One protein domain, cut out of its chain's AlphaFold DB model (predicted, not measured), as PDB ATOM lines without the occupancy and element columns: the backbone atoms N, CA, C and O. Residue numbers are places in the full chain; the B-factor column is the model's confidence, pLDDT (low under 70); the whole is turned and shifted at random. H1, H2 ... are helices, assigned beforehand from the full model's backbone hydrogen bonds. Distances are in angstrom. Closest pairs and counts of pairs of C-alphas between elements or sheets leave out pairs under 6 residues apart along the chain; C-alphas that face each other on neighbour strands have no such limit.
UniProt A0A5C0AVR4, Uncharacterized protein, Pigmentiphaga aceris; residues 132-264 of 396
ATOM      1  N   LYS A 132      90.576 124.768  89.621       96.88
ATOM      2  CA  LYS A 132      91.595 123.885  90.205       96.88
ATOM      3  C   LYS A 132      90.978 122.864  91.155       96.88
ATOM      4  O   LYS A 132      91.414 121.716  91.115       96.88
ATOM      5  N   LEU A 133      89.991 123.255  91.965       96.81
ATOM      6  CA  LEU A 133      89.280 122.311  92.827       96.81
ATOM      7  C   LEU A 133      88.518 121.282  91.989       96.81
ATOM      8  O   LEU A 133      88.750 120.089  92.160       96.81
ATOM      9  N   VAL A 134      87.686 121.720  91.039       95.38
ATOM     10  CA  VAL A 134      86.916 120.809  90.168       95.38
ATOM     11  C   VAL A 134      87.841 119.818  89.451       95.38
ATOM     12  O   VAL A 134      87.632 118.608  89.515       95.38
ATOM     13  N   ASN A 135      88.936 120.305  88.863       94.12
ATOM     14  CA  ASN A 135      89.935 119.453  88.217       94.12
ATOM     15  C   ASN A 135      90.630 118.503  89.197       94.12
ATOM     16  O   ASN A 135      91.001 117.396  88.818       94.12
ATOM     17  N   GLN A 136      90.857 118.918  90.446       96.44
ATOM     18  CA  GLN A 136      91.433 118.041  91.460       96.44
ATOM     19  C   GLN A 136      90.456 116.925  91.844       96.44
ATOM     20  O   GLN A 136      90.881 115.776  91.941       96.44
ATOM     21  N   LEU A 137      89.170 117.238  92.013       94.56
ATOM     22  CA  LEU A 137      88.125 116.255  92.309       94.56
ATOM     23  C   LEU A 137      87.903 115.274  91.146       94.56
ATOM     24  O   LEU A 137      87.695 114.087  91.386       94.56
ATOM     25  N   GLY A 138      88.054 115.727  89.900       92.25
ATOM     26  CA  GLY A 138      87.965 114.880  88.705       92.25
ATOM     27  C   GLY A 138      89.105 113.862  88.526       92.25
ATOM     28  O   GLY A 138      89.016 113.003  87.656       92.25
ATOM     29  N   LYS A 139      90.180 113.916  89.329       94.06
ATOM     30  CA  LYS A 139      91.302 112.948  89.253       94.06
ATOM     31  C   LYS A 139      91.045 111.638  89.992       94.06
ATOM     32  O   LYS A 139      91.849 110.711  89.884       94.06
ATOM     33  N   TYR A 140      90.009 111.583  90.817       93.88
ATOM     34  CA  TYR A 140      89.730 110.417  91.641       93.88
ATOM     35  C   TYR A 140      88.847 109.425  90.892       93.88
ATOM     36  O   TYR A 140      87.940 109.818  90.168       93.88
ATOM     37  N   THR A 141      89.103 108.137  91.103       93.12
ATOM     38  CA  THR A 141      88.369 107.034  90.464       93.12
ATOM     39  C   THR A 141      87.555 106.203  91.457       93.12
ATOM     40  O   THR A 141      86.866 105.274  91.053       93.12
ATOM     41  N   SER A 142      87.629 106.511  92.758       93.69
ATOM     42  CA  SER A 142      86.877 105.816  93.806       93.69
ATOM     43  C   SER A 142      86.727 106.670  95.074       93.69
ATOM     44  O   SER A 142      87.573 107.524  95.359       93.69
ATOM     45  N   LEU A 143      85.669 106.416  95.858       93.50
ATOM     46  CA  LEU A 143      85.434 107.072  97.153       93.50
ATOM     47  C   LEU A 143      86.535 106.762  98.184       93.50
ATOM     48  O   LEU A 143      87.032 107.708  98.798       93.50
ATOM     49  N   PRO A 144      87.008 105.504  98.351       95.25
ATOM     50  CA  PRO A 144      88.143 105.225  99.232       95.25
ATOM     51  C   PRO A 144      89.389 106.019  98.830       95.25
ATOM     52  O   PRO A 144      90.009 106.667  99.664       95.25
ATOM     53  N   GLY A 145      89.686 106.098  97.527       95.50
ATOM     54  CA  GLY A 145      90.830 106.861  97.031       95.50
ATOM     55  C   GLY A 145      90.744 108.368  97.306       95.50
ATOM     56  O   GLY A 145      91.786 109.017  97.423       95.50
ATOM     57  N   GLN A 146      89.534 108.938  97.410       95.19
ATOM     58  CA  GLN A 146      89.338 110.320  97.869       95.19
ATOM     59  C   GLN A 146      89.664 110.467  99.357       95.19
ATOM     60  O   GLN A 146      90.418 111.370  99.731       95.19
ATOM     61  N   ARG A 147      89.140 109.556 100.185       96.62
ATOM     62  CA  ARG A 147      89.326 109.540 101.644       96.62
ATOM     63  C   ARG A 147      90.766 109.248 102.064       96.62
ATOM     64  O   ARG A 147      91.232 109.819 103.035       96.62
ATOM     65  N   ASP A 148      91.517 108.461 101.304       95.75
ATOM     66  CA  ASP A 148      92.928 108.188 101.615       95.75
ATOM     67  C   ASP A 148      93.846 109.384 101.308       95.75
ATOM     68  O   ASP A 148      94.981 109.467 101.778       95.75
ATOM     69  N   LYS A 149      93.378 110.333 100.487       95.31
ATOM     70  CA  LYS A 149      94.184 111.447  99.965       95.31
ATOM     71  C   LYS A 149      93.653 112.811 100.409       95.31
ATOM     72  O   LYS A 149      93.779 113.784  99.660       95.31
ATOM     73  N   LEU A 150      93.124 112.911 101.634       95.44
ATOM     74  CA  LEU A 150      92.590 114.165 102.198       95.44
ATOM     75  C   LEU A 150      93.591 115.321 102.154       95.44
ATOM     76  O   LEU A 150      93.204 116.457 101.896       95.44
ATOM     77  N   LYS A 151      94.889 115.044 102.322       94.31
ATOM     78  CA  LYS A 151      95.948 116.064 102.245       94.31
ATOM     79  C   LYS A 151      95.941 116.836 100.917       94.31
ATOM     80  O   LYS A 151      96.204 118.034 100.905       94.31
ATOM     81  N   ASN A 152      95.592 116.179  99.808       94.81
ATOM     82  CA  ASN A 152      95.494 116.833  98.499       94.81
ATOM     83  C   ASN A 152      94.276 117.765  98.396       94.81
ATOM     84  O   ASN A 152      94.244 118.632  97.527       94.81
ATOM     85  N   LEU A 153      93.281 117.572  99.261       95.88
ATOM     86  CA  LEU A 153      92.038 118.335  99.308       95.88
ATOM     87  C   LEU A 153      92.084 119.470 100.343       95.88
ATOM     88  O   LEU A 153      91.435 120.493 100.149       95.88
ATOM     89  N   GLN A 154      92.901 119.348 101.395       93.81
ATOM     90  CA  GLN A 154      93.047 120.360 102.455       93.81
ATOM     91  C   GLN A 154      93.388 121.761 101.926       93.81
ATOM     92  O   GLN A 154      92.883 122.755 102.451       93.81
ATOM     93  N   ALA A 155      94.185 121.848 100.854       94.12
ATOM     94  CA  ALA A 155      94.552 123.113 100.214       94.12
ATOM     95  C   ALA A 155      93.351 123.895  99.640       94.12
ATOM     96  O   ALA A 155      93.485 125.077  99.334       94.12
ATOM     97  N   PHE A 156      92.187 123.255  99.503       96.69
ATOM     98  CA  PHE A 156      90.957 123.848  98.976       96.69
ATOM     99  C   PHE A 156      89.905 124.130 100.059       96.69
ATOM    100  O   PHE A 156      88.797 124.549  99.737       96.69
ATOM    101  N   SER A 157      90.235 123.944 101.341       93.38
ATOM    102  CA  SER A 157      89.324 124.197 102.473       93.38
ATOM    103  C   SER A 157      88.776 125.632 102.526       93.38
ATOM    104  O   SER A 157      87.686 125.846 103.054       93.38
ATOM    105  N   GLY A 158      89.470 126.604 101.922       95.19
ATOM    106  CA  GLY A 158      88.980 127.979 101.771       95.19
ATOM    107  C   GLY A 158      87.703 128.110 100.927       95.19
ATOM    108  O   GLY A 158      86.960 129.069 101.097       95.19
ATOM    109  N   GLU A 159      87.397 127.133 100.069       97.50
ATOM    110  CA  GLU A 159      86.170 127.113  99.257       97.50
ATOM    111  C   GLU A 159      84.982 126.457  99.987       97.50
ATOM    112  O   GLU A 159      83.878 126.407  99.446       97.50
ATOM    113  N   ALA A 160      85.169 125.952 101.213       97.62
ATOM    114  CA  ALA A 160      84.180 125.124 101.909       97.62
ATOM    115  C   ALA A 160      82.819 125.804 102.124       97.62
ATOM    116  O   ALA A 160      81.784 125.153 101.987       97.62
ATOM    117  N   VAL A 161      82.799 127.113 102.400       98.06
ATOM    118  CA  VAL A 161      81.548 127.880 102.537       98.06
ATOM    119  C   VAL A 161      80.770 127.867 101.226       98.06
ATOM    120  O   VAL A 161      79.602 127.485 101.206       98.06
ATOM    121  N   ARG A 162      81.434 128.182 100.109       98.06
ATOM    122  CA  ARG A 162      80.812 128.167  98.782       98.06
ATOM    123  C   ARG A 162      80.366 126.763  98.380       98.06
ATOM    124  O   ARG A 162      79.304 126.597  97.795       98.06
ATOM    125  N   VAL A 163      81.145 125.743  98.728       98.12
ATOM    126  CA  VAL A 163      80.757 124.338  98.559       98.12
ATOM    127  C   VAL A 163      79.453 124.027  99.301       98.12
ATOM    128  O   VAL A 163      78.541 123.458  98.705       98.12
ATOM    129  N   LEU A 164      79.326 124.418 100.573       97.75
ATOM    130  CA  LEU A 164      78.102 124.199 101.345       97.75
ATOM    131  C   LEU A 164      76.908 124.958 100.746       97.75
ATOM    132  O   LEU A 164      75.814 124.400 100.655       97.75
ATOM    133  N   GLU A 165      77.113 126.195 100.291       97.94
ATOM    134  CA  GLU A 165      76.096 126.979  99.580       97.94
ATOM    135  C   GLU A 165      75.601 126.265  98.320       97.94
ATOM    136  O   GLU A 165      74.394 126.125  98.137       97.94
ATOM    137  N   VAL A 166      76.514 125.754  97.487       97.06
ATOM    138  CA  VAL A 166      76.184 124.980  96.280       97.06
ATOM    139  C   VAL A 166      75.361 123.744  96.633       97.06
ATOM    140  O   VAL A 166      74.315 123.501  96.031       97.06
ATOM    141  N   LEU A 167      75.811 122.963  97.621       95.00
ATOM    142  CA  LEU A 167      75.116 121.746  98.039       95.00
ATOM    143  C   LEU A 167      73.693 122.059  98.519       95.00
ATOM    144  O   LEU A 167      72.756 121.370  98.121       95.00
ATOM    145  N   ARG A 168      73.506 123.122  99.306       95.00
ATOM    146  CA  ARG A 168      72.184 123.561  99.783       95.00
ATOM    147  C   ARG A 168      71.301 124.106  98.668       95.00
ATOM    148  O   ARG A 168      70.126 123.747  98.608       95.00
ATOM    149  N   HIS A 169      71.859 124.918  97.770       94.50
ATOM    150  CA  HIS A 169      71.151 125.468  96.608       94.50
ATOM    151  C   HIS A 169      70.583 124.352  95.730       94.50
ATOM    152  O   HIS A 169      69.431 124.393  95.306       94.50
ATOM    153  N   LEU A 170      71.362 123.286  95.546       90.31
ATOM    154  CA  LEU A 170      70.942 122.099  94.809       90.31
ATOM    155  C   LEU A 170      70.183 121.074  95.659       90.31
ATOM    156  O   LEU A 170      69.884 119.981  95.175       90.31
ATOM    157  N   ARG A 171      69.874 121.389  96.921       90.75
ATOM    158  CA  ARG A 171      69.181 120.485  97.851       90.75
ATOM    159  C   ARG A 171      69.859 119.113  97.938       90.75
ATOM    160  O   ARG A 171      69.194 118.082  97.976       90.75
ATOM    161  N   TYR A 172      71.190 119.101  97.910       88.88
ATOM    162  CA  TYR A 172      72.053 117.919  97.928       88.88
ATOM    163  C   TYR A 172      71.815 116.935  96.770       88.88
ATOM    164  O   TYR A 172      72.107 115.740  96.893       88.88
ATOM    165  N   ARG A 173      71.316 117.429  95.629       83.62
ATOM    166  CA  ARG A 173      71.212 116.694  94.362       83.62
ATOM    167  C   ARG A 173      72.280 117.208  93.402       83.62
ATOM    168  O   ARG A 173      72.350 118.396  93.139       83.62
ATOM    169  N   HIS A 174      73.128 116.335  92.875       77.31
ATOM    170  CA  HIS A 174      74.187 116.764  91.948       77.31
ATOM    171  C   HIS A 174      73.681 116.935  90.500       77.31
ATOM    172  O   HIS A 174      74.360 117.551  89.684       77.31
ATOM    173  N   THR A 175      72.479 116.433  90.192       73.62
ATOM    174  CA  THR A 175      71.793 116.562  88.898       73.62
ATOM    175  C   THR A 175      70.279 116.696  89.103       73.62
ATOM    176  O   THR A 175      69.749 116.235  90.118       73.62
ATOM    177  N   ARG A 176      69.583 117.347  88.159       73.75
ATOM    178  CA  ARG A 176      68.107 117.379  88.083       73.75
ATOM    179  C   ARG A 176      67.539 116.423  87.032       73.75
ATOM    180  O   ARG A 176      66.321 116.345  86.902       73.75
ATOM    181  N   ARG A 177      68.398 115.722  86.282       68.94
ATOM    182  CA  ARG A 177      67.970 114.803  85.222       68.94
ATOM    183  C   ARG A 177      67.122 113.689  85.826       68.94
ATOM    184  O   ARG A 177      67.563 113.019  86.753       68.94
ATOM    185  N   ALA A 178      65.905 113.548  85.318       48.47
ATOM    186  CA  ALA A 178      64.997 112.484  85.700       48.47
ATOM    187  C   ALA A 178      65.434 111.160  85.038       48.47
ATOM    188  O   ALA A 178      65.771 111.131  83.857       48.47
ATOM    189  N   ASP A 179      65.403 110.083  85.818       48.81
ATOM    190  CA  ASP A 179      65.010 108.740  85.376       48.81
ATOM    191  C   ASP A 179      65.936 107.887  84.492       48.81
ATOM    192  O   ASP A 179      65.465 106.934  83.871       48.81
ATOM    193  N   HIS A 180      67.254 108.092  84.507       44.84
ATOM    194  CA  HIS A 180      68.172 107.065  83.992       44.84
ATOM    195  C   HIS A 180      69.204 106.672  85.060       44.84
ATOM    196  O   HIS A 180      70.107 107.436  85.397       44.84
ATOM    197  N   ASP A 181      68.990 105.474  85.611       45.94
ATOM    198  CA  ASP A 181      69.767 104.762  86.632       45.94
ATOM    199  C   ASP A 181      69.817 105.392  88.032       45.94
ATOM    200  O   ASP A 181      70.826 105.941  88.480       45.94
ATOM    201  N   GLU A 182      68.739 105.175  88.795       48.09
ATOM    202  CA  GLU A 182      68.649 105.437  90.243       48.09
ATOM    203  C   GLU A 182      69.862 104.886  91.036       48.09
ATOM    204  O   GLU A 182      70.277 105.460  92.044       48.09
ATOM    205  N   HIS A 183      70.499 103.812  90.550       45.00
ATOM    206  CA  HIS A 183      71.622 103.151  91.219       45.00
ATOM    207  C   HIS A 183      72.931 103.964  91.264       45.00
ATOM    208  O   HIS A 183      73.693 103.800  92.226       45.00
ATOM    209  N   ASP A 184      73.207 104.838  90.289       52.91
ATOM    210  CA  ASP A 184      74.517 105.513  90.165       52.91
ATOM    211  C   ASP A 184      74.562 106.878  90.884       52.91
ATOM    212  O   ASP A 184      75.609 107.394  91.285       52.91
ATOM    213  N   TRP A 185      73.396 107.462  91.169       59.25
ATOM    214  CA  TRP A 185      73.313 108.838  91.671       59.25
ATOM    215  C   TRP A 185      73.869 109.013  93.093       59.25
ATOM    216  O   TRP A 185      74.273 110.109  93.493       59.25
ATOM    217  N   SER A 186      73.913 107.937  93.877       62.97
ATOM    218  CA  SER A 186      74.433 107.970  95.247       62.97
ATOM    219  C   SER A 186      75.966 107.955  95.334       62.97
ATOM    220  O   SER A 186      76.490 108.282  96.397       62.97
ATOM    221  N   ILE A 187      76.689 107.634  94.250       74.56
ATOM    222  CA  ILE A 187      78.145 107.377  94.265       74.56
ATOM    223  C   ILE A 187      78.948 108.485  93.564       74.56
ATOM    224  O   ILE A 187      80.173 108.415  93.535       74.56
ATOM    225  N   SER A 188      78.303 109.539  93.045       86.81
ATOM    226  CA  SER A 188      78.991 110.628  92.330       86.81
ATOM    227  C   SER A 188      80.248 111.105  93.072       86.81
ATOM    228  O   SER A 188      80.176 111.737  94.131       86.81
ATOM    229  N   LEU A 189      81.420 110.795  92.502       91.19
ATOM    230  CA  LEU A 189      82.715 111.126  93.100       91.19
ATOM    231  C   LEU A 189      82.888 112.636  93.218       91.19
ATOM    232  O   LEU A 189      83.465 113.117  94.189       91.19
ATOM    233  N   MET A 190      82.357 113.396  92.258       92.25
ATOM    234  CA  MET A 190      82.371 114.851  92.331       92.25
ATOM    235  C   MET A 190      81.583 115.328  93.552       92.25
ATOM    236  O   MET A 190      82.135 116.029  94.394       92.25
ATOM    237  N   PHE A 191      80.332 114.881  93.710       93.25
ATOM    238  CA  PHE A 191      79.489 115.247  94.851       93.25
ATOM    239  C   PHE A 191      80.162 114.947  96.197       93.25
ATOM    240  O   PHE A 191      80.239 115.820  97.063       93.25
ATOM    241  N   TRP A 192      80.696 113.736  96.368       94.88
ATOM    242  CA  TRP A 192      81.367 113.350  97.612       94.88
ATOM    243  C   TRP A 192      82.709 114.055  97.817       94.88
ATOM    244  O   TRP A 192      83.079 114.355  98.951       94.88
ATOM    245  N   GLY A 193      83.389 114.426  96.732       96.31
ATOM    246  CA  GLY A 193      84.545 115.314  96.762       96.31
ATOM    247  C   GLY A 193      84.204 116.696  97.320       96.31
ATOM    248  O   GLY A 193      84.916 117.199  98.187       96.31
ATOM    249  N   PHE A 194      83.083 117.285  96.895       97.44
ATOM    250  CA  PHE A 194      82.555 118.526  97.474       97.44
ATOM    251  C   PHE A 194      82.207 118.340  98.958       97.44
ATOM    252  O   PHE A 194      82.643 119.131  99.791       97.44
ATOM    253  N   VAL A 195      81.508 117.260  99.324       96.94
ATOM    254  CA  VAL A 195      81.229 116.940 100.737       96.94
ATOM    255  C   VAL A 195      82.516 116.899 101.568       96.94
ATOM    256  O   VAL A 195      82.571 117.517 102.629       96.94
ATOM    257  N   LEU A 196      83.578 116.263 101.067       97.44
ATOM    258  CA  LEU A 196      84.882 116.234 101.729       97.44
ATOM    259  C   LEU A 196      85.478 117.631 101.938       97.44
ATOM    260  O   LEU A 196      85.969 117.909 103.028       97.44
ATOM    261  N   ILE A 197      85.401 118.531 100.953       98.12
ATOM    262  CA  ILE A 197      85.853 119.923 101.132       98.12
ATOM    263  C   ILE A 197      85.083 120.613 102.263       98.12
ATOM    264  O   ILE A 197      85.694 121.262 103.112       98.12
ATOM    265  N   GLY A 198      83.761 120.432 102.312       97.56
ATOM    266  CA  GLY A 198      82.930 120.973 103.388       97.56
ATOM    267  C   GLY A 198      83.255 120.378 104.766       97.56
ATOM    268  O   GLY A 198      83.252 121.104 105.758       97.56
ATOM    269  N   LEU A 199      83.587 119.086 104.844       97.81
ATOM    270  CA  LEU A 199      83.983 118.418 106.093       97.81
ATOM    271  C   LEU A 199      85.378 118.836 106.577       97.81
ATOM    272  O   LEU A 199      85.621 118.934 107.779       97.81
ATOM    273  N   LEU A 200      86.299 119.131 105.659       97.00
ATOM    274  CA  LEU A 200      87.658 119.548 106.010       97.00
ATOM    275  C   LEU A 200      87.706 120.934 106.673       97.00
ATOM    276  O   LEU A 200      88.666 121.214 107.388       97.00
ATOM    277  N   SER A 201      86.677 121.775 106.526       96.50
ATOM    278  CA  SER A 201      86.613 123.097 107.164       96.50
ATOM    279  C   SER A 201      85.777 123.092 108.456       96.50
ATOM    280  O   SER A 201      84.610 122.688 108.415       96.50
ATOM    281  N   PRO A 202      86.310 123.594 109.592       95.62
ATOM    282  CA  PRO A 202      85.552 123.723 110.845       95.62
ATOM    283  C   PRO A 202      84.277 124.564 110.694       95.62
ATOM    284  O   PRO A 202      83.243 124.247 111.269       95.62
ATOM    285  N   SER A 203      84.319 125.597 109.848       96.25
ATOM    286  CA  SER A 203      83.193 126.525 109.650       96.25
ATOM    287  C   SER A 203      81.942 125.889 109.027       96.25
ATOM    288  O   SER A 203      80.857 126.460 109.118       96.25
ATOM    289  N   THR A 204      82.073 124.725 108.382       97.50
ATOM    290  CA  THR A 204      80.989 124.104 107.601       97.50
ATOM    291  C   THR A 204      80.681 122.668 107.989       97.50
ATOM    292  O   THR A 204      79.562 122.214 107.746       97.50
ATOM    293  N   ARG A 205      81.631 121.934 108.582       96.50
ATOM    294  CA  ARG A 205      81.519 120.478 108.767       96.50
ATOM    295  C   ARG A 205      80.317 120.041 109.600       96.50
ATOM    296  O   ARG A 205      79.626 119.107 109.205       96.50
ATOM    297  N   VAL A 206      80.028 120.736 110.701       97.00
ATOM    298  CA  VAL A 206      78.905 120.403 111.590       97.00
ATOM    299  C   VAL A 206      77.581 120.566 110.847       97.00
ATOM    300  O   VAL A 206      76.783 119.633 110.784       97.00
ATOM    301  N   ALA A 207      77.386 121.728 110.222       96.06
ATOM    302  CA  ALA A 207      76.175 122.042 109.476       96.06
ATOM    303  C   ALA A 207      75.971 121.084 108.290       96.06
ATOM    304  O   ALA A 207      74.861 120.617 108.054       96.06
ATOM    305  N   LEU A 208      77.050 120.726 107.588       95.62
ATOM    306  CA  LEU A 208      76.995 119.785 106.473       95.62
ATOM    307  C   LEU A 208      76.512 118.399 106.917       95.62
ATOM    308  O   LEU A 208      75.652 117.811 106.259       95.62
ATOM    309  N   VAL A 209      77.053 117.869 108.021       95.44
ATOM    310  CA  VAL A 209      76.627 116.562 108.544       95.44
ATOM    311  C   VAL A 209      75.175 116.619 109.018       95.44
ATOM    312  O   VAL A 209      74.406 115.706 108.724       95.44
ATOM    313  N   GLN A 210      74.774 117.699 109.692       94.44
ATOM    314  CA  GLN A 210      73.392 117.888 110.135       94.44
ATOM    315  C   GLN A 210      72.402 117.900 108.968       94.44
ATOM    316  O   GLN A 210      71.385 117.208 109.042       94.44
ATOM    317  N   ASP A 211      72.712 118.613 107.885       93.25
ATOM    318  CA  ASP A 211      71.847 118.698 106.707       93.25
ATOM    319  C   ASP A 211      71.642 117.320 106.048       93.25
ATOM    320  O   ASP A 211      70.523 116.966 105.663       93.25
ATOM    321  N   LEU A 212      72.704 116.508 105.965       90.94
ATOM    322  CA  LEU A 212      72.650 115.172 105.364       90.94
ATOM    323  C   LEU A 212      71.990 114.119 106.272       90.94
ATOM    324  O   LEU A 212      71.284 113.242 105.768       90.94
ATOM    325  N   ILE A 213      72.179 114.203 107.594       90.62
ATOM    326  CA  ILE A 213      71.506 113.319 108.562       90.62
ATOM    327  C   ILE A 213      70.022 113.672 108.684       90.62
ATOM    328  O   ILE A 213      69.184 112.776 108.756       90.62
ATOM    329  N   GLY A 214      69.689 114.964 108.729       82.62
ATOM    330  CA  GLY A 214      68.335 115.456 108.993       82.62
ATOM    331  C   GLY A 214      67.310 115.124 107.907       82.62
ATOM    332  O   GLY A 214      66.125 115.360 108.116       82.62
ATOM    333  N   ASN A 215      67.752 114.583 106.765       70.25
ATOM    334  CA  ASN A 215      66.920 114.241 105.609       70.25
ATOM    335  C   ASN A 215      65.988 115.389 105.175       70.25
ATOM    336  O   ASN A 215      64.856 115.173 104.746       70.25
ATOM    337  N   VAL A 216      66.482 116.629 105.263       71.81
ATOM    338  CA  VAL A 216      65.704 117.851 104.988       71.81
ATOM    339  C   VAL A 216      65.133 117.863 103.559       71.81
ATOM    340  O   VAL A 216      64.141 118.533 103.286       71.81
ATOM    341  N   TYR A 217      65.728 117.090 102.644       64.62
ATOM    342  CA  TYR A 217      65.432 117.126 101.209       64.62
ATOM    343  C   TYR A 217      64.877 115.818 100.620       64.62
ATOM    344  O   TYR A 217      64.849 115.697  99.391       64.62
ATOM    345  N   ALA A 218      64.421 114.874 101.462       68.75
ATOM    346  CA  ALA A 218      63.814 113.594 101.060       68.75
ATOM    347  C   ALA A 218      64.582 112.918  99.908       68.75
ATOM    348  O   ALA A 218      64.103 112.797  98.778       68.75
ATOM    349  N   LEU A 219      65.840 112.578 100.179       73.44
ATOM    350  CA  LEU A 219      66.772 112.100  99.164       73.44
ATOM    351  C   LEU A 219      66.568 110.597  98.913       73.44
ATOM    352  O   LEU A 219      66.319 109.834  99.846       73.44
ATOM    353  N   THR A 220      66.693 110.162  97.658       73.88
ATOM    354  CA  THR A 220      66.653 108.734  97.305       73.88
ATOM    355  C   THR A 220      67.893 108.006  97.838       73.88
ATOM    356  O   THR A 220      68.942 108.618  98.068       73.88
ATOM    357  N   HIS A 221      67.772 106.693  98.063       77.81
ATOM    358  CA  HIS A 221      68.842 105.833  98.601       77.81
ATOM    359  C   HIS A 221      69.485 106.365  99.893       77.81
ATOM    360  O   HIS A 221      70.702 106.267 100.076       77.81
ATOM    361  N   GLN A 222      68.674 106.941 100.787       82.69
ATOM    362  CA  GLN A 222      69.137 107.589 102.017       82.69
ATOM    363  C   GLN A 222      70.083 106.694 102.828       82.69
ATOM    364  O   GLN A 222      71.137 107.151 103.260       82.69
ATOM    365  N   ASP A 223      69.764 105.409 102.947       83.31
ATOM    366  CA  ASP A 223      70.593 104.419 103.630       83.31
ATOM    367  C   ASP A 223      72.012 104.346 103.054       83.31
ATOM    368  O   ASP A 223      72.995 104.566 103.766       83.31
ATOM    369  N   ARG A 224      72.146 104.137 101.743       84.31
ATOM    370  CA  ARG A 224      73.455 104.090 101.082       84.31
ATOM    371  C   ARG A 224      74.222 105.405 101.231       84.31
ATOM    372  O   ARG A 224      75.422 105.397 101.496       84.31
ATOM    373  N   ARG A 225      73.540 106.550 101.128       87.81
ATOM    374  CA  ARG A 225      74.173 107.866 101.327       87.81
ATOM    375  C   ARG A 225      74.662 108.053 102.762       87.81
ATOM    376  O   ARG A 225      75.749 108.584 102.953       87.81
ATOM    377  N   LEU A 226      73.909 107.587 103.758       90.44
ATOM    378  CA  LEU A 226      74.329 107.612 105.160       90.44
ATOM    379  C   LEU A 226      75.526 106.688 105.418       90.44
ATOM    380  O   LEU A 226      76.406 107.070 106.185       90.44
ATOM    381  N   ALA A 227      75.613 105.529 104.751       89.50
ATOM    382  CA  ALA A 227      76.810 104.678 104.809       89.50
ATOM    383  C   ALA A 227      78.042 105.403 104.244       89.50
ATOM    384  O   ALA A 227      79.064 105.511 104.922       89.50
ATOM    385  N   ILE A 228      77.927 105.978 103.042       92.56
ATOM    386  CA  ILE A 228      79.030 106.722 102.421       92.56
ATOM    387  C   ILE A 228      79.423 107.930 103.277       92.56
ATOM    388  O   ILE A 228      80.618 108.188 103.451       92.56
ATOM    389  N   LEU A 229      78.447 108.658 103.836       95.06
ATOM    390  CA  LEU A 229      78.702 109.773 104.745       95.06
ATOM    391  C   LEU A 229      79.433 109.300 105.998       95.06
ATOM    392  O   LEU A 229      80.389 109.955 106.395       95.06
ATOM    393  N   HIS A 230      79.025 108.174 106.591       95.12
ATOM    394  CA  HIS A 230      79.654 107.627 107.791       95.12
ATOM    395  C   HIS A 230      81.140 107.376 107.556       95.12
ATOM    396  O   HIS A 230      81.970 107.960 108.244       95.12
ATOM    397  N   GLU A 231      81.486 106.613 106.523       94.62
ATOM    398  CA  GLU A 231      82.882 106.343 106.166       94.62
ATOM    399  C   GLU A 231      83.668 107.626 105.839       94.62
ATOM    400  O   GLU A 231      84.854 107.742 106.143       94.62
ATOM    401  N   THR A 232      83.013 108.613 105.225       96.75
ATOM    402  CA  THR A 232      83.636 109.899 104.880       96.75
ATOM    403  C   THR A 232      83.910 110.745 106.125       96.75
ATOM    404  O   THR A 232      84.979 111.339 106.236       96.75
ATOM    405  N   VAL A 233      82.983 110.768 107.087       97.44
ATOM    406  CA  VAL A 233      83.159 111.428 108.388       97.44
ATOM    407  C   VAL A 233      84.255 110.735 109.195       97.44
ATOM    408  O   VAL A 233      85.119 111.428 109.721       97.44
ATOM    409  N   GLN A 234      84.290 109.398 109.225       96.38
ATOM    410  CA  GLN A 234      85.348 108.639 109.908       96.38
ATOM    411  C   GLN A 234      86.743 108.952 109.350       96.38
ATOM    412  O   GLN A 234      87.694 109.061 110.113       96.38
ATOM    413  N   ALA A 235      86.871 109.167 108.036       96.94
ATOM    414  CA  ALA A 235      88.146 109.561 107.436       96.94
ATOM    415  C   ALA A 235      88.619 110.962 107.878       96.94
ATOM    416  O   ALA A 235      89.821 111.212 107.955       96.94
ATOM    417  N   VAL A 236      87.689 111.881 108.160       97.06
ATOM    418  CA  VAL A 236      87.995 113.263 108.571       97.06
ATOM    419  C   VAL A 236      88.128 113.400 110.090       97.06
ATOM    420  O   VAL A 236      88.848 114.284 110.545       97.06
ATOM    421  N   LEU A 237      87.486 112.530 110.875       96.69
ATOM    422  CA  LEU A 237      87.429 112.598 112.338       96.69
ATOM    423  C   LEU A 237      88.803 112.761 113.024       96.69
ATOM    424  O   LEU A 237      88.907 113.656 113.862       96.69
ATOM    425  N   PRO A 238      89.878 112.043 112.630       96.12
ATOM    426  CA  PRO A 238      91.210 112.225 113.225       96.12
ATOM    427  C   PRO A 238      91.820 113.623 113.016       96.12
ATOM    428  O   PRO A 238      92.796 113.986 113.662       96.12
ATOM    429  N   LEU A 239      91.288 114.411 112.076       93.94
ATOM    430  CA  LEU A 239      91.730 115.781 111.782       93.94
ATOM    431  C   LEU A 239      90.908 116.843 112.532       93.94
ATOM    432  O   LEU A 239      91.097 118.036 112.294       93.94
ATOM    433  N   ALA A 240      89.943 116.417 113.345       93.25
ATOM    434  CA  ALA A 240      88.896 117.255 113.919       93.25
ATOM    435  C   ALA A 240      88.523 116.827 115.350       93.25
ATOM    436  O   ALA A 240      87.401 117.064 115.791       93.25
ATOM    437  N   GLU A 241      89.433 116.156 116.060       89.69
ATOM    438  CA  GLU A 241      89.182 115.611 117.404       89.69
ATOM    439  C   GLU A 241      88.910 116.703 118.455       89.69
ATOM    440  O   GLU A 241      88.277 116.441 119.476       89.69
ATOM    441  N   ASP A 242      89.364 117.929 118.197       93.12
ATOM    442  CA  ASP A 242      89.156 119.112 119.030       93.12
ATOM    443  C   ASP A 242      87.786 119.787 118.819       93.12
ATOM    444  O   ASP A 242      87.366 120.611 119.634       93.12
ATOM    445  N   ASP A 243      87.058 119.419 117.763       95.38
ATOM    446  CA  ASP A 243      85.737 119.948 117.430       95.38
ATOM    447  C   ASP A 243      84.634 119.076 118.052       95.38
ATOM    448  O   ASP A 243      84.131 118.123 117.451       95.38
ATOM    449  N   ALA A 244      84.260 119.400 119.294       97.00
ATOM    450  CA  ALA A 244      83.300 118.621 120.079       97.00
ATOM    451  C   ALA A 244      81.930 118.454 119.389       97.00
ATOM    452  O   ALA A 244      81.320 117.384 119.478       97.00
ATOM    453  N   ASP A 245      81.459 119.478 118.673       96.94
ATOM    454  CA  ASP A 245      80.184 119.424 117.956       96.94
ATOM    455  C   ASP A 245      80.268 118.464 116.768       96.94
ATOM    456  O   ASP A 245      79.351 117.666 116.535       96.94
ATOM    457  N   PHE A 246      81.381 118.486 116.032       97.31
ATOM    458  CA  PHE A 246      81.613 117.539 114.948       97.31
ATOM    459  C   PHE A 246      81.750 116.101 115.459       97.31
ATOM    460  O   PHE A 246      81.128 115.198 114.894       97.31
ATOM    461  N   VAL A 247      82.477 115.889 116.560       97.69
ATOM    462  CA  VAL A 247      82.593 114.580 117.224       97.69
ATOM    463  C   VAL A 247      81.212 114.055 117.637       97.69
ATOM    464  O   VAL A 247      80.900 112.886 117.401       97.69
ATOM    465  N   ALA A 248      80.338 114.911 118.173       96.69
ATOM    466  CA  ALA A 248      78.971 114.529 118.522       96.69
ATOM    467  C   ALA A 248      78.139 114.121 117.288       96.69
ATOM    468  O   ALA A 248      77.404 113.130 117.334       96.69
ATOM    469  N   GLN A 249      78.270 114.837 116.163       96.38
ATOM    470  CA  GLN A 249      77.611 114.443 114.910       96.38
ATOM    471  C   GLN A 249      78.165 113.124 114.352       96.38
ATOM    472  O   GLN A 249      77.392 112.284 113.886       96.38
ATOM    473  N   ALA A 250      79.480 112.908 114.437       96.75
ATOM    474  CA  ALA A 250      80.116 111.658 114.032       96.75
ATOM    475  C   ALA A 250      79.608 110.472 114.865       96.75
ATOM    476  O   ALA A 250      79.245 109.440 114.302       96.75
ATOM    477  N   ALA A 251      79.481 110.641 116.185       96.06
ATOM    478  CA  ALA A 251      78.920 109.628 117.077       96.06
ATOM    479  C   ALA A 251      77.452 109.307 116.745       96.06
ATOM    480  O   ALA A 251      77.068 108.138 116.683       96.06
ATOM    481  N   LYS A 252      76.631 110.328 116.457       95.81
ATOM    482  CA  LYS A 252      75.244 110.132 116.002       95.81
ATOM    483  C   LYS A 252      75.188 109.306 114.715       95.81
ATOM    484  O   LYS A 252      74.373 108.392 114.601       95.81
ATOM    485  N   LEU A 253      76.049 109.615 113.751       95.12
ATOM    486  CA  LEU A 253      76.109 108.895 112.484       95.12
ATOM    487  C   LEU A 253      76.612 107.454 112.656       95.12
ATOM    488  O   LEU A 253      76.062 106.546 112.035       95.12
ATOM    489  N   ALA A 254      77.589 107.234 113.536       93.88
ATOM    490  CA  ALA A 254      78.060 105.903 113.902       93.88
ATOM    491  C   ALA A 254      76.941 105.059 114.535       93.88
ATOM    492  O   ALA A 254      76.777 103.897 114.176       93.88
ATOM    493  N   ALA A 255      76.107 105.648 115.401       94.00
ATOM    494  CA  ALA A 255      74.944 104.966 115.973       94.00
ATOM    495  C   ALA A 255      73.910 104.571 114.901       94.00
ATOM    496  O   ALA A 255      73.384 103.461 114.939       94.00
ATOM    497  N   ILE A 256      73.654 105.439 113.914       92.62
ATOM    498  CA  ILE A 256      72.778 105.122 112.771       92.62
ATOM    499  C   ILE A 256      73.366 103.974 111.939       92.62
ATOM    500  O   ILE A 256      72.658 103.024 111.606       92.62
ATOM    501  N   ALA A 257      74.661 104.036 111.619       91.12
ATOM    502  CA  ALA A 257      75.347 102.989 110.867       91.12
ATOM    503  C   ALA A 257      75.321 101.646 111.615       91.12
ATOM    504  O   ALA A 257      75.021 100.613 111.016       91.12
ATOM    505  N   LYS A 258      75.548 101.668 112.935       91.19
ATOM    506  CA  LYS A 258      75.447 100.489 113.795       91.19
ATOM    507  C   LYS A 258      74.029  99.922 113.830       91.19
ATOM    508  O   LYS A 258      73.869  98.722 113.654       91.19
ATOM    509  N   ALA A 259      73.005 100.758 113.986       91.75
ATOM    510  CA  ALA A 259      71.616 100.299 113.978       91.75
ATOM    511  C   ALA A 259      71.244  99.610 112.654       91.75
ATOM    512  O   ALA A 259      70.599  98.565 112.667       91.75
ATOM    513  N   ARG A 260      71.703 100.148 111.513       89.88
ATOM    514  CA  ARG A 260      71.515  99.518 110.194       89.88
ATOM    515  C   ARG A 260      72.209  98.161 110.101       89.88
ATOM    516  O   ARG A 260      71.597  97.193 109.668       89.88
ATOM    517  N   ARG A 261      73.470  98.092 110.531       90.00
ATOM    518  CA  ARG A 261      74.253  96.852 110.608       90.00
ATOM    519  C   ARG A 261      73.548  95.797 111.463       90.00
ATOM    520  O   ARG A 261      73.360  94.664 111.024       90.00
ATOM    521  N   ASP A 262      73.101  96.190 112.650       91.19
ATOM    522  CA  ASP A 262      72.474  95.304 113.632       91.19
ATOM    523  C   ASP A 262      71.084  94.796 113.215       91.19
ATOM    524  O   ASP A 262      70.604  93.824 113.802       91.19
ATOM    525  N   ALA A 263      70.452  95.438 112.226       91.12
ATOM    526  CA  ALA A 263      69.157  95.055 111.664       91.12
ATOM    527  C   ALA A 263      69.252  94.027 110.519       91.12
ATOM    528  O   ALA A 263      68.222  93.549 110.045       91.12
ATOM    529  N   THR A 264      70.459  93.681 110.059       91.75
ATOM    530  CA  THR A 264      70.646  92.694 108.984       91.75
ATOM    531  C   THR A 264      70.299  91.279 109.445       91.75
ATOM    532  O   THR A 264      70.565  90.891 110.587       91.75
TER     533      THR A 264
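AT A GLANCE: This is residues 132 to 264 of the 396 residues of an uncharacterized protein of Pigmentiphaga aceris (UniProt A0A5C0AVR4). A rounded body of helices packs round H5, with H1, H3, H4, H6 and H7 on it; the longest helix, H8, covers H6 and H7 on the side away from H5. Residues 176 to 181, in the loop between H4 and H5, stick out. The 133 printed residues hold eight named helices, H1 to H8 along the chain, and no named strand: the class is all helix. The whole is compact, radius of gyration of the C-alphas 14.2 A, spanning 35 by 33 by 26 A.

HOW THE PARTS SIT: H8, residues 244 to 262, H7, residues 222 to 239, and H6, residues 202 to 213, form an up and down bundle, each running against the one before. H7 and H8, a helical hairpin, touch at a steep tilt of 43 degrees, the closest C-alphas those of His 230 and Leu 253, 6.0 A apart. The hub is H5, residues 189 to 200, touching six helices. H4, residues 157 to 169, touches it at a steep tilt of 58 degrees, opposite ways, the closest C-alphas those of Ala 160 and Gly 198, 4.6 A apart. In H1, H2, H3, H5 and H8 every O i to N i+4 pair is within hydrogen-bond range; in H4 7 of 9 are, in H6 6 of 8, in H7 12 of 14.

IN THESE COORDINATES: H8 is 26.5 A long, H7 25.9 A, H4 19.1 A, H6 17.6 A and H5 16.2 A. H1, residues 132 to 137, begins at C-alpha (91.595, 123.885, 90.205); H2 is residues 143 to 147 and H3 residues 150 to 154. H8 ends at C-alpha (72.474, 95.304, 113.632).

THE WHOLE: The C-alphas of Asp 179 and Asp 242, the two farthest apart, are 42.7 A apart. The printed part has no cut; the link H4 to H5, 19 residues, is long. pLDDT is under 70 at residues 177 to 186 and 217 to 218.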